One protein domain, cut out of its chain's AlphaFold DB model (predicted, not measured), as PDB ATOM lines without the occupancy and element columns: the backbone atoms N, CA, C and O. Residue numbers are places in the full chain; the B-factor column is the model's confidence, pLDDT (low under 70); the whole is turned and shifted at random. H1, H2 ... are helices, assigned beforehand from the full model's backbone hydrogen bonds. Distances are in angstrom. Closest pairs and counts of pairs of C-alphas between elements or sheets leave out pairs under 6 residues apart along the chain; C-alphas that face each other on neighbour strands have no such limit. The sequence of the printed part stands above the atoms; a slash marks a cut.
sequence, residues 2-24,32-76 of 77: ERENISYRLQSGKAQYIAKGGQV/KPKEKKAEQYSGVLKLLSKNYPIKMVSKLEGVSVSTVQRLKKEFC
ATOM      1  N   GLU A   2     -27.485  27.865  -3.157       82.38
ATOM      2  CA  GLU A   2     -28.018  28.662  -2.022       82.38
ATOM      3  C   GLU A   2     -27.810  28.018  -0.641       82.38
ATOM      4  O   GLU A   2     -27.372  28.680   0.299       82.38
ATOM      5  N   ARG A   3     -28.041  26.705  -0.524       90.50
ATOM      6  CA  ARG A   3     -27.801  25.964   0.727       90.50
ATOM      7  C   ARG A   3     -26.335  25.975   1.165       90.50
ATOM      8  O   ARG A   3     -26.067  26.020   2.362       90.50
ATOM      9  N   GLU A   4     -25.407  25.954   0.214       90.44
ATOM     10  CA  GLU A   4     -23.963  25.951   0.480       90.44
ATOM     11  C   GLU A   4     -23.486  27.329   0.941       90.44
ATOM     12  O   GLU A   4     -22.682  27.444   1.862       90.44
ATOM     13  N   ASN A   5     -24.053  28.396   0.378       92.25
ATOM     14  CA  ASN A   5     -23.756  29.756   0.819       92.25
ATOM     15  C   ASN A   5     -24.263  30.003   2.248       92.25
ATOM     16  O   ASN A   5     -23.578  30.632   3.059       92.25
ATOM     17  N   ILE A   6     -25.445  29.477   2.585       90.88
ATOM     18  CA  ILE A   6     -25.997  29.558   3.943       90.88
ATOM     19  C   ILE A   6     -25.129  28.760   4.925       90.88
ATOM     20  O   ILE A   6     -24.773  29.283   5.983       90.88
ATOM     21  N   SER A   7     -24.741  27.526   4.582       92.06
ATOM     22  CA  SER A   7     -23.899  26.704   5.458       92.06
ATOM     23  C   SER A   7     -22.517  27.324   5.671       92.06
ATOM     24  O   SER A   7     -22.056  27.387   6.811       92.06
ATOM     25  N   TYR A   8     -21.904  27.879   4.620       93.94
ATOM     26  CA  TYR A   8     -20.626  28.581   4.703       93.94
ATOM     27  C   TYR A   8     -20.686  29.765   5.675       93.94
ATOM     28  O   TYR A   8     -19.836  29.898   6.560       93.94
ATOM     29  N   ARG A   9     -21.732  30.598   5.579       94.56
ATOM     30  CA  ARG A   9     -21.918  31.745   6.480       94.56
ATOM     31  C   ARG A   9     -22.119  31.313   7.931       94.56
ATOM     32  O   ARG A   9     -21.496  31.884   8.825       94.56
ATOM     33  N   LEU A  10     -22.950  30.298   8.167       94.44
ATOM     34  CA  LEU A  10     -23.186  29.759   9.509       94.44
ATOM     35  C   LEU A  10     -21.906  29.166  10.114       94.44
ATOM     36  O   LEU A  10     -21.608  29.398  11.286       94.44
ATOM     37  N   GLN A  11     -21.126  28.436   9.316       94.06
ATOM     38  CA  GLN A  11     -19.888  27.811   9.768       94.06
ATOM     39  C   GLN A  11     -18.789  28.841  10.042       94.06
ATOM     40  O   GLN A  11     -18.110  28.733  11.062       94.06
ATOM     41  N   SER A  12     -18.668  29.871   9.199       94.62
ATOM     42  CA  SER A  12     -17.749  30.993   9.409       94.62
ATOM     43  C   SER A  12     -18.062  31.746  10.709       94.62
ATOM     44  O   SER A  12     -17.182  31.915  11.556       94.62
ATOM     45  N   GLY A  13     -19.334  32.092  10.948       94.69
ATOM     46  CA  GLY A  13     -19.749  32.752  12.192       94.69
ATOM     47  C   GLY A  13     -19.506  31.889  13.435       94.69
ATOM     48  O   GLY A  13     -18.983  32.366  14.445       94.69
ATOM     49  N   LYS A  14     -19.806  30.586  13.355       93.12
ATOM     50  CA  LYS A  14     -19.521  29.630  14.434       93.12
ATOM     51  C   LYS A  14     -18.020  29.532  14.724       93.12
ATOM     52  O   LYS A  14     -17.634  29.525  15.891       93.12
ATOM     53  N   ALA A  15     -17.182  29.471  13.691       92.94
ATOM     54  CA  ALA A  15     -15.731  29.409  13.840       92.94
ATOM     55  C   ALA A  15     -15.177  30.669  14.524       92.94
ATOM     56  O   ALA A  15     -14.381  30.559  15.452       92.94
ATOM     57  N   GLN A  16     -15.661  31.854  14.140       95.56
ATOM     58  CA  GLN A  16     -15.286  33.117  14.781       95.56
ATOM     59  C   GLN A  16     -15.677  33.166  16.264       95.56
ATOM     60  O   GLN A  16     -14.892  33.626  17.090       95.56
ATOM     61  N   TYR A  17     -16.871  32.684  16.624       94.12
ATOM     62  CA  TYR A  17     -17.308  32.623  18.021       94.12
ATOM     63  C   TYR A  17     -16.417  31.695  18.860       94.12
ATOM     64  O   TYR A  17     -15.988  32.079  19.945       94.12
ATOM     65  N   ILE A  18     -16.080  30.515  18.328       91.44
ATOM     66  CA  ILE A  18     -15.174  29.563  18.989       91.44
ATOM     67  C   ILE A  18     -13.768  30.162  19.139       91.44
ATOM     68  O   ILE A  18     -13.182  30.069  20.215       91.44
ATOM     69  N   ALA A  19     -13.248  30.836  18.107       91.69
ATOM     70  CA  ALA A  19     -11.938  31.493  18.146       91.69
ATOM     71  C   ALA A  19     -11.859  32.611  19.202       91.69
ATOM     72  O   ALA A  19     -10.808  32.824  19.798       91.69
ATOM     73  N   LYS A  20     -12.978  33.289  19.484       94.12
ATOM     74  CA  LYS A  20     -13.098  34.298  20.552       94.12
ATOM     75  C   LYS A  20     -13.298  33.695  21.954       94.12
ATOM     76  O   LYS A  20     -13.582  34.429  22.894       94.12
ATOM     77  N   GLY A  21     -13.176  32.373  22.106       89.19
ATOM     78  CA  GLY A  21     -13.346  31.669  23.382       89.19
ATOM     79  C   GLY A  21     -14.794  31.298  23.711       89.19
ATOM     80  O   GLY A  21     -15.083  30.837  24.816       89.19
ATOM     81  N   GLY A  22     -15.717  31.476  22.765       87.94
ATOM     82  CA  GLY A  22     -17.099  31.045  22.902       87.94
ATOM     83  C   GLY A  22     -17.208  29.522  22.970       87.94
ATOM     84  O   GLY A  22     -16.726  28.804  22.095       87.94
ATOM     85  N   GLN A  23     -17.871  29.007  24.003       86.38
ATOM     86  CA  GLN A  23     -18.133  27.575  24.129       86.38
ATOM     87  C   GLN A  23     -19.439  27.219  23.422       86.38
ATOM     88  O   GLN A  23     -20.490  27.798  23.691       86.38
ATOM     89  N   VAL A  24     -19.376  26.241  22.523       86.25
ATOM     90  CA  VAL A  24     -20.547  25.691  21.833       86.25
ATOM     91  C   VAL A  24     -20.940  24.346  22.444       86.25
ATOM     92  O   VAL A  24     -20.085  23.577  22.877       86.25
ATOM     93  N   LYS A  32     -19.406  14.972  39.426       79.69
ATOM     94  CA  LYS A  32     -18.738  14.681  40.701       79.69
ATOM     95  C   LYS A  32     -17.207  14.654  40.478       79.69
ATOM     96  O   LYS A  32     -16.775  13.977  39.534       79.69
ATOM     97  N   PRO A  33     -16.413  15.381  41.289       83.94
ATOM     98  CA  PRO A  33     -14.959  15.441  41.144       83.94
ATOM     99  C   PRO A  33     -14.316  14.061  41.328       83.94
ATOM    100  O   PRO A  33     -14.897  13.175  41.961       83.94
ATOM    101  N   LYS A  34     -13.124  13.874  40.745       82.62
ATOM    102  CA  LYS A  34     -12.412  12.584  40.747       82.62
ATOM    103  C   LYS A  34     -12.112  12.085  42.163       82.62
ATOM    104  O   LYS A  34     -12.319  10.909  42.423       82.62
ATOM    105  N   GLU A  35     -11.719  12.974  43.068       82.38
ATOM    106  CA  GLU A  35     -11.397  12.660  44.469       82.38
ATOM    107  C   GLU A  35     -12.586  12.028  45.201       82.38
ATOM    108  O   GLU A  35     -12.510  10.893  45.660       82.38
ATOM    109  N   LYS A  36     -13.753  12.688  45.164       85.62
ATOM    110  CA  LYS A  36     -14.989  12.155  45.766       85.62
ATOM    111  C   LYS A  36     -15.433  10.821  45.158       85.62
ATOM    112  O   LYS A  36     -16.125  10.045  45.811       85.62
ATOM    113  N   LYS A  37     -15.103  10.557  43.889       84.38
ATOM    114  CA  LYS A  37     -15.357   9.249  43.263       84.38
ATOM    115  C   LYS A  37     -14.350   8.197  43.719       84.38
ATOM    116  O   LYS A  37     -14.742   7.048  43.880       84.38
ATOM    117  N   ALA A  38     -13.087   8.574  43.900       83.94
ATOM    118  CA  ALA A  38     -12.049   7.670  44.376       83.94
ATOM    119  C   ALA A  38     -12.358   7.168  45.793       83.94
ATOM    120  O   ALA A  38     -12.212   5.980  46.058       83.94
ATOM    121  N   GLU A  39     -12.877   8.041  46.660       88.00
ATOM    122  CA  GLU A  39     -13.360   7.666  47.994       88.00
ATOM    123  C   GLU A  39     -14.559   6.713  47.914       88.00
ATOM    124  O   GLU A  39     -14.522   5.612  48.466       88.00
ATOM    125  N   GLN A  40     -15.600   7.105  47.168       86.88
ATOM    126  CA  GLN A  40     -16.844   6.338  47.055       86.88
ATOM    127  C   GLN A  40     -16.638   4.939  46.452       86.88
ATOM    128  O   GLN A  40     -17.311   3.998  46.855       86.88
ATOM    129  N   TYR A  41     -15.732   4.802  45.481       89.62
ATOM    130  CA  TYR A  41     -15.484   3.554  44.752       89.62
ATOM    131  C   TYR A  41     -14.111   2.951  45.062       89.62
ATOM    132  O   TYR A  41     -13.528   2.253  44.231       89.62
ATOM    133  N   SER A  42     -13.583   3.213  46.257       89.31
ATOM    134  CA  SER A  42     -12.263   2.732  46.666       89.31
ATOM    135  C   SER A  42     -12.136   1.202  46.601       89.31
ATOM    136  O   SER A  42     -11.091   0.702  46.182       89.31
ATOM    137  N   GLY A  43     -13.195   0.451  46.930       88.88
ATOM    138  CA  GLY A  43     -13.243  -1.014  46.796       88.88
ATOM    139  C   GLY A  43     -13.115  -1.480  45.342       88.88
ATOM    140  O   GLY A  43     -12.211  -2.247  45.003       88.88
ATOM    141  N   VAL A  44     -13.927  -0.905  44.449       89.44
ATOM    142  CA  VAL A  44     -13.872  -1.146  42.995       89.44
ATOM    143  C   VAL A  44     -12.482  -0.842  42.424       89.44
ATOM    144  O   VAL A  44     -11.947  -1.642  41.658       89.44
ATOM    145  N   LEU A  45     -11.872   0.288  42.797       89.88
ATOM    146  CA  LEU A  45     -10.551   0.690  42.297       89.88
ATOM    147  C   LEU A  45      -9.438  -0.253  42.770       89.88
ATOM    148  O   LEU A  45      -8.579  -0.620  41.971       89.88
ATOM    149  N   LYS A  46      -9.477  -0.710  44.030       90.88
ATOM    150  CA  LYS A  46      -8.525  -1.708  44.553       90.88
ATOM    151  C   LYS A  46      -8.625  -3.036  43.801       90.88
ATOM    152  O   LYS A  46      -7.603  -3.643  43.492       90.88
ATOM    153  N   LEU A  47      -9.841  -3.487  43.493       90.62
ATOM    154  CA  LEU A  47     -10.061  -4.726  42.742       90.62
ATOM    155  C   LEU A  47      -9.647  -4.590  41.268       90.62
ATOM    156  O   LEU A  47      -9.043  -5.506  40.715       90.62
ATOM    157  N   LEU A  48      -9.901  -3.441  40.639       89.50
ATOM    158  CA  LEU A  48      -9.426  -3.166  39.279       89.50
ATOM    159  C   LEU A  48      -7.895  -3.085  39.209       89.50
ATOM    160  O   LEU A  48      -7.310  -3.633  38.284       89.50
ATOM    161  N   SER A  49      -7.247  -2.483  40.209       88.62
ATOM    162  CA  SER A  49      -5.782  -2.425  40.315       88.62
ATOM    163  C   SER A  49      -5.141  -3.817  40.421       88.62
ATOM    164  O   SER A  49      -4.080  -4.055  39.853       88.62
ATOM    165  N   LYS A  50      -5.825  -4.771  41.065       90.12
ATOM    166  CA  LYS A  50      -5.439  -6.193  41.113       90.12
ATOM    167  C   LYS A  50      -5.821  -6.991  39.853       90.12
ATOM    168  O   LYS A  50      -5.679  -8.208  39.838       90.12
ATOM    169  N   ASN A  51      -6.302  -6.322  38.803       87.62
ATOM    170  CA  ASN A  51      -6.659  -6.903  37.507       87.62
ATOM    171  C   ASN A  51      -7.812  -7.931  37.541       87.62
ATOM    172  O   ASN A  51      -7.893  -8.827  36.698       87.62
ATOM    173  N   TYR A  52      -8.740  -7.802  38.497       90.62
ATOM    174  CA  TYR A  52      -9.918  -8.672  38.540       90.62
ATOM    175  C   TYR A  52     -10.884  -8.402  37.368       90.62
ATOM    176  O   TYR A  52     -11.033  -7.260  36.918       90.62
ATOM    177  N   PRO A  53     -11.626  -9.425  36.899       90.88
ATOM    178  CA  PRO A  53     -12.617  -9.256  35.842       90.88
ATOM    179  C   PRO A  53     -13.730  -8.272  36.227       90.88
ATOM    180  O   PRO A  53     -14.332  -8.379  37.294       90.88
ATOM    181  N   ILE A  54     -14.103  -7.382  35.303       89.31
ATOM    182  CA  ILE A  54     -15.118  -6.327  35.511       89.31
ATOM    183  C   ILE A  54     -16.453  -6.890  36.033       89.31
ATOM    184  O   ILE A  54     -17.070  -6.299  36.919       89.31
ATOM    185  N   LYS A  55     -16.898  -8.045  35.513       90.69
ATOM    186  CA  LYS A  55     -18.138  -8.702  35.966       90.69
ATOM    187  C   LYS A  55     -18.056  -9.146  37.430       90.69
ATOM    188  O   LYS A  55     -19.036  -9.024  38.155       90.69
ATOM    189  N   MET A  56     -16.894  -9.643  37.856       92.38
ATOM    190  CA  MET A  56     -16.670 -10.078  39.234       92.38
ATOM    191  C   MET A  56     -16.664  -8.876  40.179       92.38
ATOM    192  O   MET A  56     -17.383  -8.888  41.171       92.38
ATOM    193  N   VAL A  57     -15.948  -7.807  39.819       91.50
ATOM    194  CA  VAL A  57     -15.899  -6.561  40.606       91.50
ATOM    195  C   VAL A  57     -17.289  -5.934  40.757       91.50
ATOM    196  O   VAL A  57     -17.672  -5.539  41.852       91.50
ATOM    197  N   SER A  58     -18.074  -5.906  39.676       92.56
ATOM    198  CA  SER A  58     -19.460  -5.424  39.691       92.56
ATOM    199  C   SER A  58     -20.343  -6.209  40.669       92.56
ATOM    200  O   SER A  58     -21.114  -5.606  41.413       92.56
ATOM    201  N   LYS A  59     -20.202  -7.541  40.709       92.38
ATOM    202  CA  LYS A  59     -20.981  -8.404  41.607       92.38
ATOM    203  C   LYS A  59     -20.546  -8.285  43.072       92.38
ATOM    204  O   LYS A  59     -21.407  -8.311  43.941       92.38
ATOM    205  N   LEU A  60     -19.244  -8.155  43.333       90.44
ATOM    206  CA  LEU A  60     -18.695  -8.043  44.691       90.44
ATOM    207  C   LEU A  60     -19.075  -6.722  45.367       90.44
ATOM    208  O   LEU A  60     -19.476  -6.720  46.524       90.44
ATOM    209  N   GLU A  61     -18.974  -5.613  44.639       89.00
ATOM    210  CA  GLU A  61     -19.202  -4.269  45.189       89.00
ATOM    211  C   GLU A  61     -20.656  -3.794  45.011       89.00
ATOM    212  O   GLU A  61     -21.010  -2.698  45.439       89.00
ATOM    213  N   GLY A  62     -21.511  -4.578  44.342       89.06
ATOM    214  CA  GLY A  62     -22.909  -4.212  44.078       89.06
ATOM    215  C   GLY A  62     -23.073  -3.013  43.134       89.06
ATOM    216  O   GLY A  62     -24.113  -2.356  43.118       89.06
ATOM    217  N   VAL A  63     -22.046  -2.704  42.339       90.50
ATOM    218  CA  VAL A  63     -22.013  -1.556  41.421       90.50
ATOM    219  C   VAL A  63     -22.305  -2.019  39.996       90.50
ATOM    220  O   VAL A  63     -21.855  -3.082  39.578       90.50
ATOM    221  N   SER A  64     -23.013  -1.211  39.202       91.19
ATOM    222  CA  SER A  64     -23.306  -1.560  37.807       91.19
ATOM    223  C   SER A  64     -22.039  -1.704  36.951       91.19
ATOM    224  O   SER A  64     -21.072  -0.950  37.087       91.19
ATOM    225  N   VAL A  65     -22.073  -2.632  35.991       91.81
ATOM    226  CA  VAL A  65     -20.955  -2.899  35.065       91.81
ATOM    227  C   VAL A  65     -20.513  -1.633  34.321       91.81
ATOM    228  O   VAL A  65     -19.317  -1.382  34.177       91.81
ATOM    229  N   SER A  66     -21.464  -0.796  33.896       92.19
ATOM    230  CA  SER A  66     -21.183   0.465  33.197       92.19
ATOM    231  C   SER A  66     -20.424   1.471  34.067       92.19
ATOM    232  O   SER A  66     -19.567   2.205  33.569       92.19
ATOM    233  N   THR A  67     -20.691   1.489  35.374       89.69
ATOM    234  CA  THR A  67     -19.976   2.342  36.329       89.69
ATOM    235  C   THR A  67     -18.552   1.841  36.530       89.69
ATOM    236  O   THR A  67     -17.620   2.636  36.445       89.69
ATOM    237  N   VAL A  68     -18.357   0.528  36.691       91.25
ATOM    238  CA  VAL A  68     -17.017  -0.077  36.799       91.25
ATOM    239  C   VAL A  68     -16.191   0.193  35.534       91.25
ATOM    240  O   VAL A  68     -15.037   0.602  35.628       91.25
ATOM    241  N   GLN A  69     -16.785   0.065  34.343       91.44
ATOM    242  CA  GLN A  69     -16.125   0.398  33.073       91.44
ATOM    243  C   GLN A  69     -15.768   1.887  32.956       91.44
ATOM    244  O   GLN A  69     -14.673   2.224  32.502       91.44
ATOM    245  N   ARG A  70     -16.664   2.793  33.374       90.25
ATOM    246  CA  ARG A  70     -16.362   4.233  33.413       90.25
ATOM    247  C   ARG A  70     -15.216   4.537  34.363       90.25
ATOM    248  O   ARG A  70     -14.361   5.328  33.989       90.25
ATOM    249  N   LEU A  71     -15.192   3.921  35.544       88.75
ATOM    250  CA  LEU A  71     -14.114   4.093  36.518       88.75
ATOM    251  C   LEU A  71     -12.792   3.571  35.956       88.75
ATOM    252  O   LEU A  71     -11.811   4.303  35.970       88.75
ATOM    253  N   LYS A  72     -12.794   2.384  35.346       88.62
ATOM    254  CA  LYS A  72     -11.627   1.835  34.648       88.62
ATOM    255  C   LYS A  72     -11.051   2.837  33.632       88.62
ATOM    256  O   LYS A  72      -9.881   3.195  33.695       88.62
ATOM    257  N   LYS A  73     -11.909   3.397  32.768       89.56
ATOM    258  CA  LYS A  73     -11.515   4.407  31.768       89.56
ATOM    259  C   LYS A  73     -11.085   5.749  32.380       89.56
ATOM    260  O   LYS A  73     -10.185   6.394  31.858       89.56
ATOM    261  N   GLU A  74     -11.748   6.206  33.442       86.44
ATOM    262  CA  GLU A  74     -11.496   7.507  34.083       86.44
ATOM    263  C   GLU A  74     -10.204   7.511  34.921       86.44
ATOM    264  O   GLU A  74      -9.588   8.572  35.061       86.44
ATOM    265  N   PHE A  75      -9.793   6.341  35.424       83.38
ATOM    266  CA  PHE A  75      -8.579   6.125  36.219       83.38
ATOM    267  C   PHE A  75      -7.441   5.415  35.458       83.38
ATOM    268  O   PHE A  75      -6.365   5.272  36.024       83.38
ATOM    269  N   CYS A  76      -7.640   5.040  34.188       77.69
ATOM    270  CA  CYS A  76      -6.630   4.387  33.334       77.69
ATOM    271  C   CYS A  76      -6.030   3.105  33.955       77.69
ATOM    272  O   CYS A  76      -4.830   2.857  33.870       77.69
TER     273      CYS A  76
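AT A GLANCE: This is residues 2 to 24 and 32 to 76 of the 77 residues of the protein "Recombinase family protein" of Escherichia coli (UniProt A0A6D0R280). One long helix, H1, makes an arm at a distance from a small head of four short helices, H2 to H5. In the head, H3 and H4 fold back on each other as a hairpin, H5 packs across both of them, and H2 is at the beginning of the head, near H3 and H5. The printed part has 68 residues with five named helices, in the order H1, H2, H3, H4, H5, and no named strand; the class is all helix. It is extended, with a radius of gyration of the C-alphas of 21.5 A, and it spans 60 by 24 by 18 A, the arm making much of the length.

HOW THE PARTS SIT: H1, residues 2 to 19, is the longest helix and touches no helix; residues 2 to 13 and 15 to 21 stand free, of which 2 to 13 and 15 to 19 belong to H1. H1 is apart from H2, residues 34 to 40. H3, residues 42 to 49, is close to H2 but not clearly touching, the closest C-alphas being those of Ala 38 and Leu 45, 7.4 A apart. Their lines stand at 73 degrees, only just about perpendicular. H4, residues 54 to 61, touches H3, with C-alphas 44 and 57 closest at 6.3 A. The two form a helical hairpin and run opposite ways at a shallow tilt of 27 degrees. H5, residues 65 to 75, touches H3 at Val 44 and Val 68, the closest C-alphas, 7.0 A apart, about perpendicular at 74 degrees. H5 also touches H4, where the closest C-alphas, those of Ser 58 and Val 65, are 5.5 A apart; their lines stand at 78 degrees, about perpendicular. With one shallow tilt among these three pairs, the helix packing is mostly crossed, but only just. H2 and H5 are near each other, with 6 pairs of C-alphas within 10 A, and H2 is apart from H4. In H1, H2, H3, H4 and H5 every O i to N i+4 pair is within hydrogen-bond range.

IN THESE COORDINATES: H1 begins at C-alpha 2, (-28.018, 28.662, -2.022), and measures 25.9 A from first to last C-alpha. H2 measures 9.9 A from C-alpha 34, (-12.412, 12.584, 40.747), to C-alpha 40. H3 measures 10.4 A and H4 10.7 A. H5 measures 15.4 A and ends at C-alpha 75, (-8.579, 6.125, 36.219).

THE WHOLE: The two C-alphas farthest apart are those of Glu 2 and Leu 60, at 60.1 A. Residues 25 to 31 are not printed; across this cut, C-alphas 24 and 32 are 21.9 A apart. The links H2 to H3, H3 to H4 and H4 to H5 are tight. The mean pLDDT of the printed part is 89.6, and no printed residue is under 70.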